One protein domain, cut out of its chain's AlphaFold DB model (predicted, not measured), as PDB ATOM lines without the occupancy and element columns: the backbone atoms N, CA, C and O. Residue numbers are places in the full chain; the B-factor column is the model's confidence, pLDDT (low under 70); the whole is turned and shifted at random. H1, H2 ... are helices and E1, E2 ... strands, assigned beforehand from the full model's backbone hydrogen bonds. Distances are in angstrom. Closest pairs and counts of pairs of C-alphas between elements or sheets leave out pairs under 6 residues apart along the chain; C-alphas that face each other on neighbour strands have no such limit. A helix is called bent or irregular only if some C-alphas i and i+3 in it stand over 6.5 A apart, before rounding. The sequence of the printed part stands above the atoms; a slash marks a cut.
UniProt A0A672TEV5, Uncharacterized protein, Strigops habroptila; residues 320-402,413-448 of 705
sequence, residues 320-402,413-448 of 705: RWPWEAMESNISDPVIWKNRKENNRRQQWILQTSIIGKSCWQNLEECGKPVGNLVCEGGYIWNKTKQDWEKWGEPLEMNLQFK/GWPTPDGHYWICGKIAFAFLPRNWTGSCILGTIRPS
ATOM      1  N   ARG A 320      18.282 -16.351  19.467       44.81
ATOM      2  CA  ARG A 320      17.142 -16.271  18.537       44.81
ATOM      3  C   ARG A 320      16.497 -14.885  18.478       44.81
ATOM      4  O   ARG A 320      15.389 -14.756  17.963       44.81
ATOM      5  N   TRP A 321      17.151 -13.852  19.017       54.47
ATOM      6  CA  TRP A 321      16.655 -12.483  18.850       54.47
ATOM      7  C   TRP A 321      16.744 -12.104  17.373       54.47
ATOM      8  O   TRP A 321      17.738 -12.435  16.724       54.47
ATOM      9  N   PRO A 322      15.737 -11.403  16.841       58.12
ATOM     10  CA  PRO A 322      15.825 -10.823  15.516       58.12
ATOM     11  C   PRO A 322      16.851  -9.682  15.539       58.12
ATOM     12  O   PRO A 322      16.538  -8.560  15.933       58.12
ATOM     13  N   TRP A 323      18.102  -9.977  15.188       65.25
ATOM     14  CA  TRP A 323      19.162  -8.971  15.129       65.25
ATOM     15  C   TRP A 323      19.099  -8.205  13.803       65.25
ATOM     16  O   TRP A 323      19.047  -8.802  12.729       65.25
ATOM     17  N   GLU A 324      19.145  -6.881  13.882       69.75
ATOM     18  CA  GLU A 324      19.373  -5.966  12.765       69.75
ATOM     19  C   GLU A 324      20.814  -5.464  12.796       69.75
ATOM     20  O   GLU A 324      21.358  -5.185  13.868       69.75
ATOM     21  N   ALA A 325      21.409  -5.297  11.618       76.12
ATOM     22  CA  ALA A 325      22.716  -4.681  11.449       76.12
ATOM     23  C   ALA A 325      22.602  -3.220  10.989       76.12
ATOM     24  O   ALA A 325      21.661  -2.845  10.290       76.12
ATOM     25  N   MET A 326      23.596  -2.408  11.345       74.81
ATOM     26  CA  MET A 326      23.768  -1.037  10.868       74.81
ATOM     27  C   MET A 326      25.252  -0.797  10.570       74.81
ATOM     28  O   MET A 326      26.088  -1.018  11.446       74.81
ATOM     29  N   GLU A 327      25.579  -0.360   9.352       79.12
ATOM     30  CA  GLU A 327      26.950  -0.008   8.948       79.12
ATOM     31  C   GLU A 327      27.507   1.123   9.829       79.12
ATOM     32  O   GLU A 327      26.798   2.082  10.148       79.12
ATOM     33  N   SER A 328      28.770   1.002  10.246       79.12
ATOM     34  CA  SER A 328      29.442   2.030  11.047       79.12
ATOM     35  C   SER A 328      30.159   3.043  10.157       79.12
ATOM     36  O   SER A 328      30.758   2.685   9.146       79.12
ATOM     37  N   ASN A 329      30.150   4.315  10.560       75.56
ATOM     38  CA  ASN A 329      30.867   5.363   9.838       75.56
ATOM     39  C   ASN A 329      32.384   5.267  10.098       75.56
ATOM     40  O   ASN A 329      32.873   5.722  11.128       75.56
ATOM     41  N   ILE A 330      33.123   4.684   9.153       69.88
ATOM     42  CA  ILE A 330      34.585   4.493   9.228       69.88
ATOM     43  C   ILE A 330      35.401   5.786   9.043       69.88
ATOM     44  O   ILE A 330      36.607   5.790   9.295       69.88
ATOM     45  N   SER A 331      34.754   6.872   8.612       62.41
ATOM     46  CA  SER A 331      35.375   8.192   8.443       62.41
ATOM     47  C   SER A 331      35.346   9.032   9.729       62.41
ATOM     48  O   SER A 331      36.058  10.028   9.827       62.41
ATOM     49  N   ASP A 332      34.553   8.638  10.732       64.38
ATOM     50  CA  ASP A 332      34.394   9.368  11.997       64.38
ATOM     51  C   ASP A 332      35.508   8.986  13.004       64.38
ATOM     52  O   ASP A 332      35.722   7.791  13.250       64.38
ATOM     53  N   PRO A 333      36.250   9.944  13.598       50.72
ATOM     54  CA  PRO A 333      37.338   9.678  14.549       50.72
ATOM     55  C   PRO A 333      36.866   9.332  15.981       50.72
ATOM     56  O   PRO A 333      37.536   9.668  16.960       50.72
ATOM     57  N   VAL A 334      35.723   8.653  16.139       56.59
ATOM     58  CA  VAL A 334      35.274   8.124  17.443       56.59
ATOM     59  C   VAL A 334      36.358   7.215  18.028       56.59
ATOM     60  O   VAL A 334      36.909   6.384  17.317       56.59
ATOM     61  N   ILE A 335      36.662   7.320  19.326       54.69
ATOM     62  CA  ILE A 335      37.715   6.504  19.959       54.69
ATOM     63  C   ILE A 335      37.274   5.033  20.030       54.69
ATOM     64  O   ILE A 335      36.614   4.599  20.980       54.69
ATOM     65  N   TRP A 336      37.672   4.251  19.027       61.62
ATOM     66  CA  TRP A 336      37.425   2.814  18.963       61.62
ATOM     67  C   TRP A 336      38.236   2.092  20.053       61.62
ATOM     68  O   TRP A 336      39.467   2.068  20.015       61.62
ATOM     69  N   LYS A 337      37.556   1.509  21.048       60.09
ATOM     70  CA  LYS A 337      38.202   0.738  22.125       60.09
ATOM     71  C   LYS A 337      38.434  -0.708  21.687       60.09
ATOM     72  O   LYS A 337      37.550  -1.325  21.095       60.09
ATOM     73  N   ASN A 338      39.592  -1.266  22.038       61.88
ATOM     74  CA  ASN A 338      39.886  -2.682  21.824       61.88
ATOM     75  C   ASN A 338      38.938  -3.558  22.660       61.88
ATOM     76  O   ASN A 338      38.786  -3.350  23.867       61.88
ATOM     77  N   ARG A 339      38.331  -4.562  22.022       60.06
ATOM     78  CA  ARG A 339      37.501  -5.580  22.676       60.06
ATOM     79  C   ARG A 339      38.360  -6.403  23.652       60.06
ATOM     80  O   ARG A 339      39.410  -6.912  23.268       60.06
ATOM     81  N   LYS A 340      37.924  -6.553  24.910       56.94
ATOM     82  CA  LYS A 340      38.605  -7.420  25.898       56.94
ATOM     83  C   LYS A 340      38.460  -8.897  25.483       56.94
ATOM     84  O   LYS A 340      37.373  -9.296  25.077       56.94
ATOM     85  N   GLU A 341      39.523  -9.703  25.608       51.44
ATOM     86  CA  GLU A 341      39.619 -11.072  25.033       51.44
ATOM     87  C   GLU A 341      38.590 -12.103  25.562       51.44
ATOM     88  O   GLU A 341      38.446 -13.178  24.982       51.44
ATOM     89  N   ASN A 342      37.813 -11.792  26.603       49.62
ATOM     90  CA  ASN A 342      36.723 -12.655  27.057       49.62
ATOM     91  C   ASN A 342      35.467 -12.485  26.190       49.62
ATOM     92  O   ASN A 342      34.755 -11.494  26.346       49.62
ATOM     93  N   ASN A 343      35.114 -13.494  25.380       46.09
ATOM     94  CA  ASN A 343      33.710 -13.885  25.184       46.09
ATOM     95  C   ASN A 343      33.531 -15.260  24.514       46.09
ATOM     96  O   ASN A 343      34.129 -15.559  23.485       46.09
ATOM     97  N   ARG A 344      32.615 -16.078  25.055       44.72
ATOM     98  CA  ARG A 344      32.288 -17.443  24.581       44.72
ATOM     99  C   ARG A 344      31.510 -17.498  23.250       44.72
ATOM    100  O   ARG A 344      31.045 -18.567  22.869       44.72
ATOM    101  N   ARG A 345      31.312 -16.371  22.559       53.22
ATOM    102  CA  ARG A 345      30.392 -16.257  21.416       53.22
ATOM    103  C   ARG A 345      31.030 -15.476  20.270       53.22
ATOM    104  O   ARG A 345      31.458 -14.343  20.456       53.22
ATOM    105  N   GLN A 346      31.098 -16.110  19.099       66.00
ATOM    106  CA  GLN A 346      31.880 -15.632  17.950       66.00
ATOM    107  C   GLN A 346      31.008 -15.098  16.800       66.00
ATOM    108  O   GLN A 346      31.499 -14.307  15.995       66.00
ATOM    109  N   GLN A 347      29.727 -15.494  16.746       74.44
ATOM    110  CA  GLN A 347      28.798 -15.194  15.650       74.44
ATOM    111  C   GLN A 347      27.358 -14.889  16.117       74.44
ATOM    112  O   GLN A 347      26.892 -15.394  17.149       74.44
ATOM    113  N   TRP A 348      26.644 -14.096  15.315       75.81
ATOM    114  CA  TRP A 348      25.235 -13.712  15.465       75.81
ATOM    115  C   TRP A 348      24.516 -13.854  14.119       75.81
ATOM    116  O   TRP A 348      25.076 -13.499  13.085       75.81
ATOM    117  N   ILE A 349      23.276 -14.349  14.132       74.50
ATOM    118  CA  ILE A 349      22.430 -14.469  12.935       74.50
ATOM    119  C   ILE A 349      21.503 -13.253  12.877       74.50
ATOM    120  O   ILE A 349      20.832 -12.940  13.860       74.50
ATOM    121  N   LEU A 350      21.477 -12.573  11.736       69.56
ATOM    122  CA  LEU A 350      20.673 -11.383  11.475       69.56
ATOM    123  C   LEU A 350      19.343 -11.763  10.810       69.56
ATOM    124  O   LEU A 350      19.297 -12.665   9.972       69.56
ATOM    125  N   GLN A 351      18.265 -11.050  11.144       64.69
ATOM    126  CA  GLN A 351      16.958 -11.239  10.498       64.69
ATOM    127  C   GLN A 351      16.984 -10.751   9.040       64.69
ATOM    128  O   GLN A 351      16.399 -11.374   8.154       64.69
ATOM    129  N   THR A 352      17.691  -9.649   8.784       62.62
ATOM    130  CA  THR A 352      17.833  -9.013   7.472       62.62
ATOM    131  C   THR A 352      19.310  -8.864   7.107       62.62
ATOM    132  O   THR A 352      20.167  -8.694   7.972       62.62
ATOM    133  N   SER A 353      19.618  -8.938   5.809       71.19
ATOM    134  CA  SER A 353      20.913  -8.497   5.283       71.19
ATOM    135  C   SER A 353      20.793  -7.031   4.893       71.19
ATOM    136  O   SER A 353      19.812  -6.648   4.258       71.19
ATOM    137  N   ILE A 354      21.799  -6.235   5.232       75.50
ATOM    138  CA  ILE A 354      21.943  -4.860   4.739       75.50
ATOM    139  C   ILE A 354      22.748  -4.838   3.433       75.50
ATOM    140  O   ILE A 354      23.309  -5.861   3.029       75.50
ATOM    141  N   ILE A 355      22.785  -3.680   2.775       77.25
ATOM    142  CA  ILE A 355      23.719  -3.390   1.684       77.25
ATOM    143  C   ILE A 355      24.792  -2.459   2.245       77.25
ATOM    144  O   ILE A 355      24.468  -1.465   2.890       77.25
ATOM    145  N   GLY A 356      26.057  -2.824   2.057       80.00
ATOM    146  CA  GLY A 356      27.197  -2.051   2.538       80.00
ATOM    147  C   GLY A 356      27.604  -0.957   1.560       80.00
ATOM    148  O   GLY A 356      27.752  -1.229   0.367       80.00
ATOM    149  N   LYS A 357      27.859   0.255   2.052       79.88
ATOM    150  CA  LYS A 357      28.483   1.321   1.257       79.88
ATOM    151  C   LYS A 357      29.969   1.070   1.056       79.88
ATOM    152  O   LYS A 357      30.509   1.419   0.013       79.88
ATOM    153  N   SER A 358      30.647   0.497   2.053       83.25
ATOM    154  CA  SER A 358      32.101   0.290   2.043       83.25
ATOM    155  C   SER A 358      32.472  -1.102   2.541       83.25
ATOM    156  O   SER A 358      32.782  -1.303   3.711       83.25
ATOM    157  N   CYS A 359      32.437  -2.083   1.640       87.12
ATOM    158  CA  CYS A 359      32.757  -3.475   1.957       87.12
ATOM    159  C   CYS A 359      34.243  -3.809   1.858       87.12
ATOM    160  O   CYS A 359      34.910  -3.395   0.917       87.12
ATOM    161  N   TRP A 360      34.713  -4.713   2.712       85.44
ATOM    162  CA  TRP A 360      35.932  -5.486   2.491       85.44
ATOM    163  C   TRP A 360      35.571  -6.794   1.800       85.44
ATOM    164  O   TRP A 360      34.661  -7.503   2.233       85.44
ATOM    165  N   GLN A 361      36.265  -7.108   0.711       86.44
ATOM    166  CA  GLN A 361      36.059  -8.322  -0.070       86.44
ATOM    167  C   GLN A 361      37.363  -9.116  -0.149       86.44
ATOM    168  O   GLN A 361      38.352  -8.637  -0.707       86.44
ATOM    169  N   ASN A 362      37.349 -10.346   0.366       84.56
ATOM    170  CA  ASN A 362      38.406 -11.315   0.107       84.56
ATOM    171  C   ASN A 362      37.856 -12.419  -0.804       84.56
ATOM    172  O   ASN A 362      37.027 -13.229  -0.390       84.56
ATOM    173  N   LEU A 363      38.300 -12.410  -2.064       77.00
ATOM    174  CA  LEU A 363      37.820 -13.291  -3.136       77.00
ATOM    175  C   LEU A 363      38.779 -14.462  -3.431       77.00
ATOM    176  O   LEU A 363      38.662 -15.094  -4.488       77.00
ATOM    177  N   GLU A 364      39.721 -14.733  -2.517       76.06
ATOM    178  CA  GLU A 364      40.560 -15.935  -2.544       76.06
ATOM    179  C   GLU A 364      39.707 -17.218  -2.518       76.06
ATOM    180  O   GLU A 364      38.612 -17.256  -1.962       76.06
ATOM    181  N   GLU A 365      40.217 -18.293  -3.120       65.88
ATOM    182  CA  GLU A 365      39.472 -19.556  -3.264       65.88
ATOM    183  C   GLU A 365      39.760 -20.551  -2.122       65.88
ATOM    184  O   GLU A 365      38.970 -21.456  -1.871       65.88
ATOM    185  N   CYS A 366      40.849 -20.348  -1.369       64.25
ATOM    186  CA  CYS A 366      41.375 -21.298  -0.377       64.25
ATOM    187  C   CYS A 366      41.185 -20.847   1.088       64.25
ATOM    188  O   CYS A 366      42.075 -21.031   1.923       64.25
ATOM    189  N   GLY A 367      40.044 -20.232   1.415       69.69
ATOM    190  CA  GLY A 367      39.746 -19.750   2.770       69.69
ATOM    191  C   GLY A 367      38.354 -20.122   3.284       69.69
ATOM    192  O   GLY A 367      37.497 -20.597   2.544       69.69
ATOM    193  N   LYS A 368      38.146 -19.926   4.591       77.12
ATOM    194  CA  LYS A 368      36.891 -20.201   5.298       77.12
ATOM    195  C   LYS A 368      35.804 -19.214   4.846       77.12
ATOM    196  O   LYS A 368      35.964 -18.019   5.112       77.12
ATOM    197  N   PRO A 369      34.691 -19.684   4.254       80.44
ATOM    198  CA  PRO A 369      33.617 -18.803   3.822       80.44
ATOM    199  C   PRO A 369      32.913 -18.188   5.035       80.44
ATOM    200  O   PRO A 369      32.421 -18.904   5.906       80.44
ATOM    201  N   VAL A 370      32.857 -16.856   5.084       81.50
ATOM    202  CA  VAL A 370      32.143 -16.094   6.131       81.50
ATOM    203  C   VAL A 370      30.800 -15.535   5.651       81.50
ATOM    204  O   VAL A 370      29.956 -15.183   6.468       81.50
ATOM    205  N   GLY A 371      30.577 -15.504   4.335       82.75
ATOM    206  CA  GLY A 371      29.352 -15.008   3.704       82.75
ATOM    207  C   GLY A 371      29.609 -13.828   2.768       82.75
ATOM    208  O   GLY A 371      30.654 -13.183   2.828       82.75
ATOM    209  N   ASN A 372      28.656 -13.560   1.873       82.56
ATOM    210  CA  ASN A 372      28.751 -12.482   0.889       82.56
ATOM    211  C   ASN A 372      27.663 -11.429   1.130       82.56
ATOM    212  O   ASN A 372      26.502 -11.635   0.758       82.56
ATOM    213  N   LEU A 373      28.041 -10.295   1.721       85.06
ATOM    214  CA  LEU A 373      27.235  -9.078   1.736       85.06
ATOM    215  C   LEU A 373      27.141  -8.468   0.327       85.06
ATOM    216  O   LEU A 373      28.078  -8.561  -0.471       85.06
ATOM    217  N   VAL A 374      26.016  -7.819   0.046       80.50
ATOM    218  CA  VAL A 374      25.795  -7.001  -1.150       80.50
ATOM    219  C   VAL A 374      26.378  -5.601  -0.908       80.50
ATOM    220  O   VAL A 374      26.180  -5.038   0.168       80.50
ATOM    221  N   CYS A 375      27.110  -5.046  -1.876       82.19
ATOM    222  CA  CYS A 375      27.954  -3.860  -1.683       82.19
ATOM    223  C   CYS A 375      27.783  -2.819  -2.800       82.19
ATOM    224  O   CYS A 375      27.766  -3.204  -3.967       82.19
ATOM    225  N   GLU A 376      27.718  -1.526  -2.464       79.06
ATOM    226  CA  GLU A 376      27.738  -0.402  -3.428       79.06
ATOM    227  C   GLU A 376      29.179  -0.050  -3.861       79.06
ATOM    228  O   GLU A 376      29.434   0.203  -5.035       79.06
ATOM    229  N   GLY A 377      30.135  -0.108  -2.930       80.31
ATOM    230  CA  GLY A 377      31.567   0.093  -3.168       80.31
ATOM    231  C   GLY A 377      32.416  -0.569  -2.081       80.31
ATOM    232  O   GLY A 377      31.892  -1.222  -1.167       80.31
ATOM    233  N   GLY A 378      33.741  -0.436  -2.165       84.69
ATOM    234  CA  GLY A 378      34.614  -0.985  -1.131       84.69
ATOM    235  C   GLY A 378      36.083  -1.168  -1.491       84.69
ATOM    236  O   GLY A 378      36.668  -0.460  -2.308       84.69
ATOM    237  N   TYR A 379      36.654  -2.169  -0.836       84.25
ATOM    238  CA  TYR A 379      38.053  -2.548  -0.805       84.25
ATOM    239  C   TYR A 379      38.174  -4.045  -1.125       84.25
ATOM    240  O   TYR A 379      37.510  -4.871  -0.498       84.25
ATOM    241  N   ILE A 380      39.010  -4.411  -2.093       83.88
ATOM    242  CA  ILE A 380      39.319  -5.802  -2.457       83.88
ATOM    243  C   ILE A 380      40.747  -6.115  -2.017       83.88
ATOM    244  O   ILE A 380      41.658  -5.324  -2.250       83.88
ATOM    245  N   TRP A 381      40.948  -7.265  -1.376       82.19
ATOM    246  CA  TRP A 381      42.279  -7.700  -0.961       82.19
ATOM    247  C   TRP A 381      43.127  -8.081  -2.181       82.19
ATOM    248  O   TRP A 381      42.796  -9.043  -2.881       82.19
ATOM    249  N   ASN A 382      44.227  -7.363  -2.434       79.31
ATOM    250  CA  ASN A 382      45.179  -7.731  -3.478       79.31
ATOM    251  C   ASN A 382      46.420  -8.406  -2.876       79.31
ATOM    252  O   ASN A 382      47.332  -7.762  -2.353       79.31
ATOM    253  N   LYS A 383      46.490  -9.729  -3.048       71.38
ATOM    254  CA  LYS A 383      47.586 -10.584  -2.580       71.38
ATOM    255  C   LYS A 383      48.968 -10.211  -3.130       71.38
ATOM    256  O   LYS A 383      49.950 -10.424  -2.426       71.38
ATOM    257  N   THR A 384      49.077  -9.673  -4.351       76.62
ATOM    258  CA  THR A 384      50.392  -9.322  -4.932       76.62
ATOM    259  C   THR A 384      50.959  -8.030  -4.351       76.62
ATOM    260  O   THR A 384      52.175  -7.893  -4.266       76.62
ATOM    261  N   LYS A 385      50.091  -7.112  -3.911       74.12
ATOM    262  CA  LYS A 385      50.468  -5.857  -3.241       74.12
ATOM    263  C   LYS A 385      50.455  -5.952  -1.711       74.12
ATOM    264  O   LYS A 385      50.996  -5.067  -1.062       74.12
ATOM    265  N   GLN A 386      49.840  -7.002  -1.156       72.00
ATOM    266  CA  GLN A 386      49.520  -7.150   0.273       72.00
ATOM    267  C   GLN A 386      48.748  -5.945   0.846       72.00
ATOM    268  O   GLN A 386      48.935  -5.564   1.998       72.00
ATOM    269  N   ASP A 387      47.878  -5.346   0.028       73.88
ATOM    270  CA  ASP A 387      47.118  -4.142   0.372       73.88
ATOM    271  C   ASP A 387      45.709  -4.177  -0.247       73.88
ATOM    272  O   ASP A 387      45.380  -5.023  -1.087       73.88
ATOM    273  N   TRP A 388      44.863  -3.251   0.193       77.62
ATOM    274  CA  TRP A 388      43.459  -3.135  -0.177       77.62
ATOM    275  C   TRP A 388      43.249  -2.193  -1.371       77.62
ATOM    276  O   TRP A 388      43.405  -0.977  -1.263       77.62
ATOM    277  N   GLU A 389      42.811  -2.735  -2.506       82.50
ATOM    278  CA  GLU A 389      42.474  -1.947  -3.695       82.50
ATOM    279  C   GLU A 389      41.037  -1.419  -3.636       82.50
ATOM    280  O   GLU A 389      40.088  -2.175  -3.419       82.50
ATOM    281  N   LYS A 390      40.864  -0.109  -3.851       84.81
ATOM    282  CA  LYS A 390      39.546   0.543  -3.900       84.81
ATOM    283  C   LYS A 390      38.779   0.163  -5.171       84.81
ATOM    284  O   LYS A 390      39.355   0.117  -6.255       84.81
ATOM    285  N   TRP A 391      37.464  -0.007  -5.049       79.94
ATOM    286  CA  TRP A 391      36.527  -0.119  -6.169       79.94
ATOM    287  C   TRP A 391      35.207   0.601  -5.843       79.94
ATOM    288  O   TRP A 391      34.752   0.591  -4.697       79.94
ATOM    289  N   GLY A 392      34.586   1.224  -6.849       78.19
ATOM    290  CA  GLY A 392      33.464   2.146  -6.633       78.19
ATOM    291  C   GLY A 392      33.893   3.410  -5.874       78.19
ATOM    292  O   GLY A 392      35.063   3.789  -5.911       78.19
ATOM    293  N   GLU A 393      32.955   4.033  -5.157       76.06
ATOM    294  CA  GLU A 393      33.190   5.215  -4.310       76.06
ATOM    295  C   GLU A 393      33.010   4.874  -2.811       76.06
ATOM    296  O   GLU A 393      31.980   5.203  -2.218       76.06
ATOM    297  N   PRO A 394      33.966   4.166  -2.174       77.88
ATOM    298  CA  PRO A 394      33.896   3.859  -0.747       77.88
ATOM    299  C   PRO A 394      34.182   5.084   0.133       77.88
ATOM    300  O   PRO A 394      34.909   6.000  -0.256       77.88
ATOM    301  N   LEU A 395      33.671   5.043   1.366       75.56
ATOM    302  CA  LEU A 395      33.977   5.990   2.440       75.56
ATOM    303  C   LEU A 395      35.485   6.031   2.719       75.56
ATOM    304  O   LEU A 395      36.167   5.004   2.706       75.56
ATOM    305  N   GLU A 396      36.007   7.214   3.039       76.38
ATOM    306  CA  GLU A 396      37.412   7.350   3.409       76.38
ATOM    307  C   GLU A 396      37.684   6.723   4.782       76.38
ATOM    308  O   GLU A 396      37.076   7.092   5.788       76.38
ATOM    309  N   MET A 397      38.621   5.775   4.827       72.25
ATOM    310  CA  MET A 397      39.104   5.175   6.070       72.25
ATOM    311  C   MET A 397      39.908   6.188   6.888       72.25
ATOM    312  O   MET A 397      40.912   6.719   6.405       72.25
ATOM    313  N   ASN A 398      39.540   6.380   8.155       74.44
ATOM    314  CA  ASN A 398      40.381   7.127   9.089       74.44
ATOM    315  C   ASN A 398      41.701   6.370   9.405       74.44
ATOM    316  O   ASN A 398      41.827   5.156   9.202       74.44
ATOM    317  N   LEU A 399      42.703   7.088   9.928       70.56
ATOM    318  CA  LEU A 399      44.029   6.532  10.251       70.56
ATOM    319  C   LEU A 399      43.984   5.406  11.302       70.56
ATOM    320  O   LEU A 399      44.738   4.440  11.201       70.56
ATOM    321  N   GLN A 400      43.096   5.505  12.297       67.75
ATOM    322  CA  GLN A 400      42.977   4.507  13.365       67.75
ATOM    323  C   GLN A 400      42.469   3.162  12.829       67.75
ATOM    324  O   GLN A 400      43.009   2.113  13.171       67.75
ATOM    325  N   PHE A 401      41.467   3.199  11.954       68.94
ATOM    326  CA  PHE A 401      40.910   2.024  11.303       68.94
ATOM    327  C   PHE A 401      41.889   1.440  10.275       68.94
ATOM    328  O   PHE A 401      42.078   0.224  10.236       68.94
ATOM    329  N   LYS A 402      42.607   2.295   9.527       70.94
ATOM    330  CA  LYS A 402      43.694   1.860   8.635       70.94
ATOM    331  C   LYS A 402      44.781   1.077   9.381       70.94
ATOM    332  O   LYS A 402      45.249   0.061   8.880       70.94
ATOM    333  N   GLY A 413      43.709 -13.438  13.592       66.38
ATOM    334  CA  GLY A 413      42.551 -13.055  12.765       66.38
ATOM    335  C   GLY A 413      42.257 -11.551  12.836       66.38
ATOM    336  O   GLY A 413      43.059 -10.797  13.372       66.38
ATOM    337  N   TRP A 414      41.121 -11.117  12.286       73.12
ATOM    338  CA  TRP A 414      40.747  -9.700  12.163       73.12
ATOM    339  C   TRP A 414      39.743  -9.311  13.263       73.12
ATOM    340  O   TRP A 414      38.546  -9.575  13.094       73.12
ATOM    341  N   PRO A 415      40.176  -8.729  14.397       73.00
ATOM    342  CA  PRO A 415      39.279  -8.356  15.486       73.00
ATOM    343  C   PRO A 415      38.384  -7.166  15.119       73.00
ATOM    344  O   PRO A 415      38.629  -6.436  14.162       73.00
ATOM    345  N   THR A 416      37.343  -6.963  15.923       72.94
ATOM    346  CA  THR A 416      36.488  -5.769  15.897       72.94
ATOM    347  C   THR A 416      36.723  -4.885  17.125       72.94
ATOM    348  O   THR A 416      37.167  -5.390  18.166       72.94
ATOM    349  N   PRO A 417      36.362  -3.589  17.057       72.62
ATOM    350  CA  PRO A 417      36.166  -2.780  18.253       72.62
ATOM    351  C   PRO A 417      35.198  -3.434  19.235       72.62
ATOM    352  O   PRO A 417      34.350  -4.259  18.875       72.62
ATOM    353  N   ASP A 418      35.236  -2.956  20.473       71.56
ATOM    354  CA  ASP A 418      34.129  -3.189  21.386       71.56
ATOM    355  C   ASP A 418      32.812  -2.601  20.825       71.56
ATOM    356  O   ASP A 418      32.795  -1.582  20.124       71.56
ATOM    357  N   GLY A 419      31.702  -3.300  21.067       72.38
ATOM    358  CA  GLY A 419      30.378  -2.983  20.510       72.38
ATOM    359  C   GLY A 419      30.182  -3.202  18.995       72.38
ATOM    360  O   GLY A 419      29.056  -3.057  18.521       72.38
ATOM    361  N   HIS A 420      31.220  -3.576  18.240       78.06
ATOM    362  CA  HIS A 420      31.191  -3.670  16.772       78.06
ATOM    363  C   HIS A 420      31.390  -5.088  16.238       78.06
ATOM    364  O   HIS A 420      31.944  -5.939  16.924       78.06
ATOM    365  N   TYR A 421      30.947  -5.346  15.008       84.50
ATOM    366  CA  TYR A 421      30.919  -6.673  14.393       84.50
ATOM    367  C   TYR A 421      31.170  -6.597  12.881       84.50
ATOM    368  O   TYR A 421      30.778  -5.633  12.225       84.50
ATOM    369  N   TRP A 422      31.794  -7.638  12.328       87.25
ATOM    370  CA  TRP A 422      31.945  -7.846  10.888       87.25
ATOM    371  C   TRP A 422      30.680  -8.491  10.319       87.25
ATOM    372  O   TRP A 422      30.400  -9.648  10.619       87.25
ATOM    373  N   ILE A 423      29.906  -7.760   9.521       88.31
ATOM    374  CA  ILE A 423      28.625  -8.201   8.954       88.31
ATOM    375  C   ILE A 423      28.850  -8.717   7.529       88.31
ATOM    376  O   ILE A 423      29.148  -7.936   6.628       88.31
ATOM    377  N   CYS A 424      28.694 -10.026   7.329       86.56
ATOM    378  CA  CYS A 424      28.990 -10.757   6.092       86.56
ATOM    379  C   CYS A 424      27.706 -11.385   5.510       86.56
ATOM    380  O   CYS A 424      27.531 -12.603   5.472       86.56
ATOM    381  N   GLY A 425      26.742 -10.550   5.117       85.06
ATOM    382  CA  GLY A 425      25.395 -10.991   4.735       85.06
ATOM    383  C   GLY A 425      24.466 -11.084   5.948       85.06
ATOM    384  O   GLY A 425      24.314 -10.117   6.689       85.06
ATOM    385  N   LYS A 426      23.855 -12.257   6.174       81.88
ATOM    386  CA  LYS A 426      22.976 -12.530   7.333       81.88
ATOM    387  C   LYS A 426      23.727 -12.968   8.606       81.88
ATOM    388  O   LYS A 426      23.088 -13.380   9.571       81.88
ATOM    389  N   ILE A 427      25.059 -12.923   8.627       83.06
ATOM    390  CA  ILE A 427      25.872 -13.327   9.785       83.06
ATOM    391  C   ILE A 427      26.776 -12.165  10.189       83.06
ATOM    392  O   ILE A 427      27.410 -11.546   9.336       83.06
ATOM    393  N   ALA A 428      26.836 -11.876  11.487       85.00
ATOM    394  CA  ALA A 428      27.778 -10.932  12.073       85.00
ATOM    395  C   ALA A 428      28.803 -11.675  12.945       85.00
ATOM    396  O   ALA A 428      28.426 -12.557  13.716       85.00
ATOM    397  N   PHE A 429      30.083 -11.310  12.851       82.31
ATOM    398  CA  PHE A 429      31.198 -11.943  13.562       82.31
ATOM    399  C   PHE A 429      31.919 -10.959  14.489       82.31
ATOM    400  O   PHE A 429      32.101  -9.791  14.151       82.31
ATOM    401  N   ALA A 430      32.390 -11.429  15.648       77.69
ATOM    402  CA  ALA A 430      33.249 -10.623  16.532       77.69
ATOM    403  C   ALA A 430      34.702 -10.524  16.024       77.69
ATOM    404  O   ALA A 430      35.426  -9.597  16.392       77.69
ATOM    405  N   PHE A 431      35.127 -11.465  15.182       78.56
ATOM    406  CA  PHE A 431      36.407 -11.459  14.477       78.56
ATOM    407  C   PHE A 431      36.288 -12.287  13.190       78.56
ATOM    408  O   PHE A 431      35.547 -13.271  13.173       78.56
ATOM    409  N   LEU A 432      37.020 -11.935  12.129       78.25
ATOM    410  CA  LEU A 432      37.130 -12.798  10.943       78.25
ATOM    411  C   LEU A 432      38.354 -13.722  11.075       78.25
ATOM    412  O   LEU A 432      39.407 -13.280  11.547       78.25
ATOM    413  N   PRO A 433      38.256 -15.007  10.685       75.81
ATOM    414  CA  PRO A 433      39.399 -15.917  10.701       75.81
ATOM    415  C   PRO A 433      40.476 -15.458   9.708       75.81
ATOM    416  O   PRO A 433      40.171 -14.798   8.727       75.81
ATOM    417  N   ARG A 434      41.740 -15.837   9.940       70.88
ATOM    418  CA  ARG A 434      42.908 -15.386   9.149       70.88
ATOM    419  C   ARG A 434      42.697 -15.464   7.628       70.88
ATOM    420  O   ARG A 434      42.823 -14.461   6.937       70.88
ATOM    421  N   ASN A 435      42.316 -16.649   7.149       75.88
ATOM    422  CA  ASN A 435      42.026 -16.934   5.746       75.88
ATOM    423  C   ASN A 435      40.502 -16.924   5.556       75.88
ATOM    424  O   ASN A 435      39.909 -17.983   5.365       75.88
ATOM    425  N   TRP A 436      39.842 -15.780   5.733       82.88
ATOM    426  CA  TRP A 436      38.400 -15.648   5.488       82.88
ATOM    427  C   TRP A 436      38.120 -15.349   4.016       82.88
ATOM    428  O   TRP A 436      38.908 -14.663   3.374       82.88
ATOM    429  N   THR A 437      36.992 -15.825   3.491       84.12
ATOM    430  CA  THR A 437      36.553 -15.562   2.111       84.12
ATOM    431  C   THR A 437      35.105 -15.086   2.092       84.12
ATOM    432  O   THR A 437      34.239 -15.637   2.779       84.12
ATOM    433  N   GLY A 438      34.838 -14.019   1.341       86.44
ATOM    434  CA  GLY A 438      33.520 -13.394   1.277       86.44
ATOM    435  C   GLY A 438      33.553 -11.878   1.084       86.44
ATOM    436  O   GLY A 438      34.573 -11.299   0.702       86.44
ATOM    437  N   SER A 439      32.434 -11.230   1.404       87.19
ATOM    438  CA  SER A 439      32.294  -9.770   1.458       87.19
ATOM    439  C   SER A 439      31.607  -9.344   2.755       87.19
ATOM    440  O   SER A 439      30.530  -9.843   3.084       87.19
ATOM    441  N   CYS A 440      32.231  -8.424   3.493       88.50
ATOM    442  CA  CYS A 440      31.812  -8.005   4.831       88.50
ATOM    443  C   CYS A 440      31.941  -6.485   5.025       88.50
ATOM    444  O   CYS A 440      32.796  -5.855   4.408       88.50
ATOM    445  N   ILE A 441      31.160  -5.902   5.938       88.06
ATOM    446  CA  ILE A 441      31.355  -4.525   6.438       88.06
ATOM    447  C   ILE A 441      31.605  -4.513   7.940       88.06
ATOM    448  O   ILE A 441      31.238  -5.458   8.640       88.06
ATOM    449  N   LEU A 442      32.151  -3.412   8.453       85.44
ATOM    450  CA  LEU A 442      32.105  -3.123   9.881       85.44
ATOM    451  C   LEU A 442      30.775  -2.446  10.240       85.44
ATOM    452  O   LEU A 442      30.354  -1.487   9.593       85.44
ATOM    453  N   GLY A 443      30.133  -2.901  11.310       82.50
ATOM    454  CA  GLY A 443      28.925  -2.260  11.814       82.50
ATOM    455  C   GLY A 443      28.594  -2.609  13.255       82.50
ATOM    456  O   GLY A 443      29.355  -3.271  13.962       82.50
ATOM    457  N   THR A 444      27.427  -2.158  13.690       82.25
ATOM    458  CA  THR A 444      26.824  -2.493  14.984       82.25
ATOM    459  C   THR A 444      25.602  -3.382  14.770       82.25
ATOM    460  O   THR A 444      24.994  -3.364  13.697       82.25
ATOM    461  N   ILE A 445      25.239  -4.173  15.782       73.56
ATOM    462  CA  ILE A 445      24.018  -4.991  15.771       73.56
ATOM    463  C   ILE A 445      23.094  -4.571  16.914       73.56
ATOM    464  O   ILE A 445      23.554  -4.252  18.011       73.56
ATOM    465  N   ARG A 446      21.785  -4.585  16.662       66.31
ATOM    466  CA  ARG A 446      20.729  -4.244  17.629       66.31
ATOM    467  C   ARG A 446      19.570  -5.244  17.530       66.31
ATOM    468  O   ARG A 446      19.397  -5.834  16.467       66.31
ATOM    469  N   PRO A 447      18.756  -5.448  18.575       53.66
ATOM    470  CA  PRO A 447      17.483  -6.150  18.416       53.66
ATOM    471  C   PRO A 447      16.518  -5.322  17.544       53.66
ATOM    472  O   PRO A 447      16.480  -4.097  17.666       53.66
ATOM    473  N   SER A 448      15.737  -5.976  16.677       49.41
ATOM    474  CA  SER A 448      14.810  -5.314  15.738       49.41
ATOM    475  C   SER A 448      13.600  -4.664  16.414       49.41
ATOM    476  O   SER A 448      12.984  -3.755  15.861       49.41
TER     477      SER A 448
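This is residues 320 to 402 and 413 to 448 of the 705 residues of an uncharacterized protein of Strigops habroptila (UniProt A0A672TEV5). One long, bent strand, E9, runs through the core, and short strands pair along both its sides in a single strongly twisted, branched sheet. The strands E3, E5 and E6 make a small ribbon toward one end, E7, E8 and E2 make another piece, and the short helix H1 lies off the sheet. The printed part has 119 residues, with the order E1 E2 E3 E4 E5 E6 H1 E7 E8 E9 along it; the sheet is mixed. The class is mostly strand, with under half of the residues in named elements. The whole is compact, with a radius of gyration of the C-alphas of 13.7 A and spans of 40 by 33 by 28 A.

Find C-alpha 323 at (19.162, -8.971, 15.129), where E1 begins; it runs over residues 323 to 327, 13.4 A. Next come E2 at residues 347 to 349 and E3 at 359 to 362. E4 covers residues 368 to 372, 12.1 A, E5 residues 378 to 382, 12.8 A, and E6 residues 387 to 391, 13.1 A. H1 is residues 399 to 402, beginning at C-alpha 399 at (44.029, 6.532, 10.251). E7 is residues 421 to 423 and E8 residues 427 to 429. E9, residues 436 to 447, measures 26.4 A and ends at C-alpha 447 at (17.483, -6.150, 18.416).

Look first at E9, which bends by 77 degrees at residue 439. E1 and E3 are on one side of it, both antiparallel: N 324 and O 446 are 2.8 A apart, N 360 and O 440 2.8 A. On the other side are E4, parallel, with N 437 and O 368 at 2.9 A, and E7, antiparallel, with N 421 and O 443 at 2.8 A. E5, the parallel neighbour of E3, lies on one side of E3 and E9 on the other side, with N 361 and O 379 of E3 and E5 2.8 A apart. E5 and E6 form a hairpin, with N 380 and O 389 at 2.8 A. E7 and E8 form another, with N 422 and O 429 at 2.8 A. E2 is antiparallel to E8, with N 348 and O 428 at 2.8 A. H1 is not on the sheet; it is too short for an O i to N i+4 pair, and its one O i to N i+3 pair is within range.

The C-alphas farthest apart, of Trp 321 and Thr 384, are 41.4 A apart. Residues 403 to 412 are not printed, and C-alphas 402 and 413 stand 15.5 A apart across this cut. The link from E1 to E2 is long, residues 328 to 346. Mean pLDDT of the printed part is 73.7; 34 residues are under 70, among them residues 330 to 346.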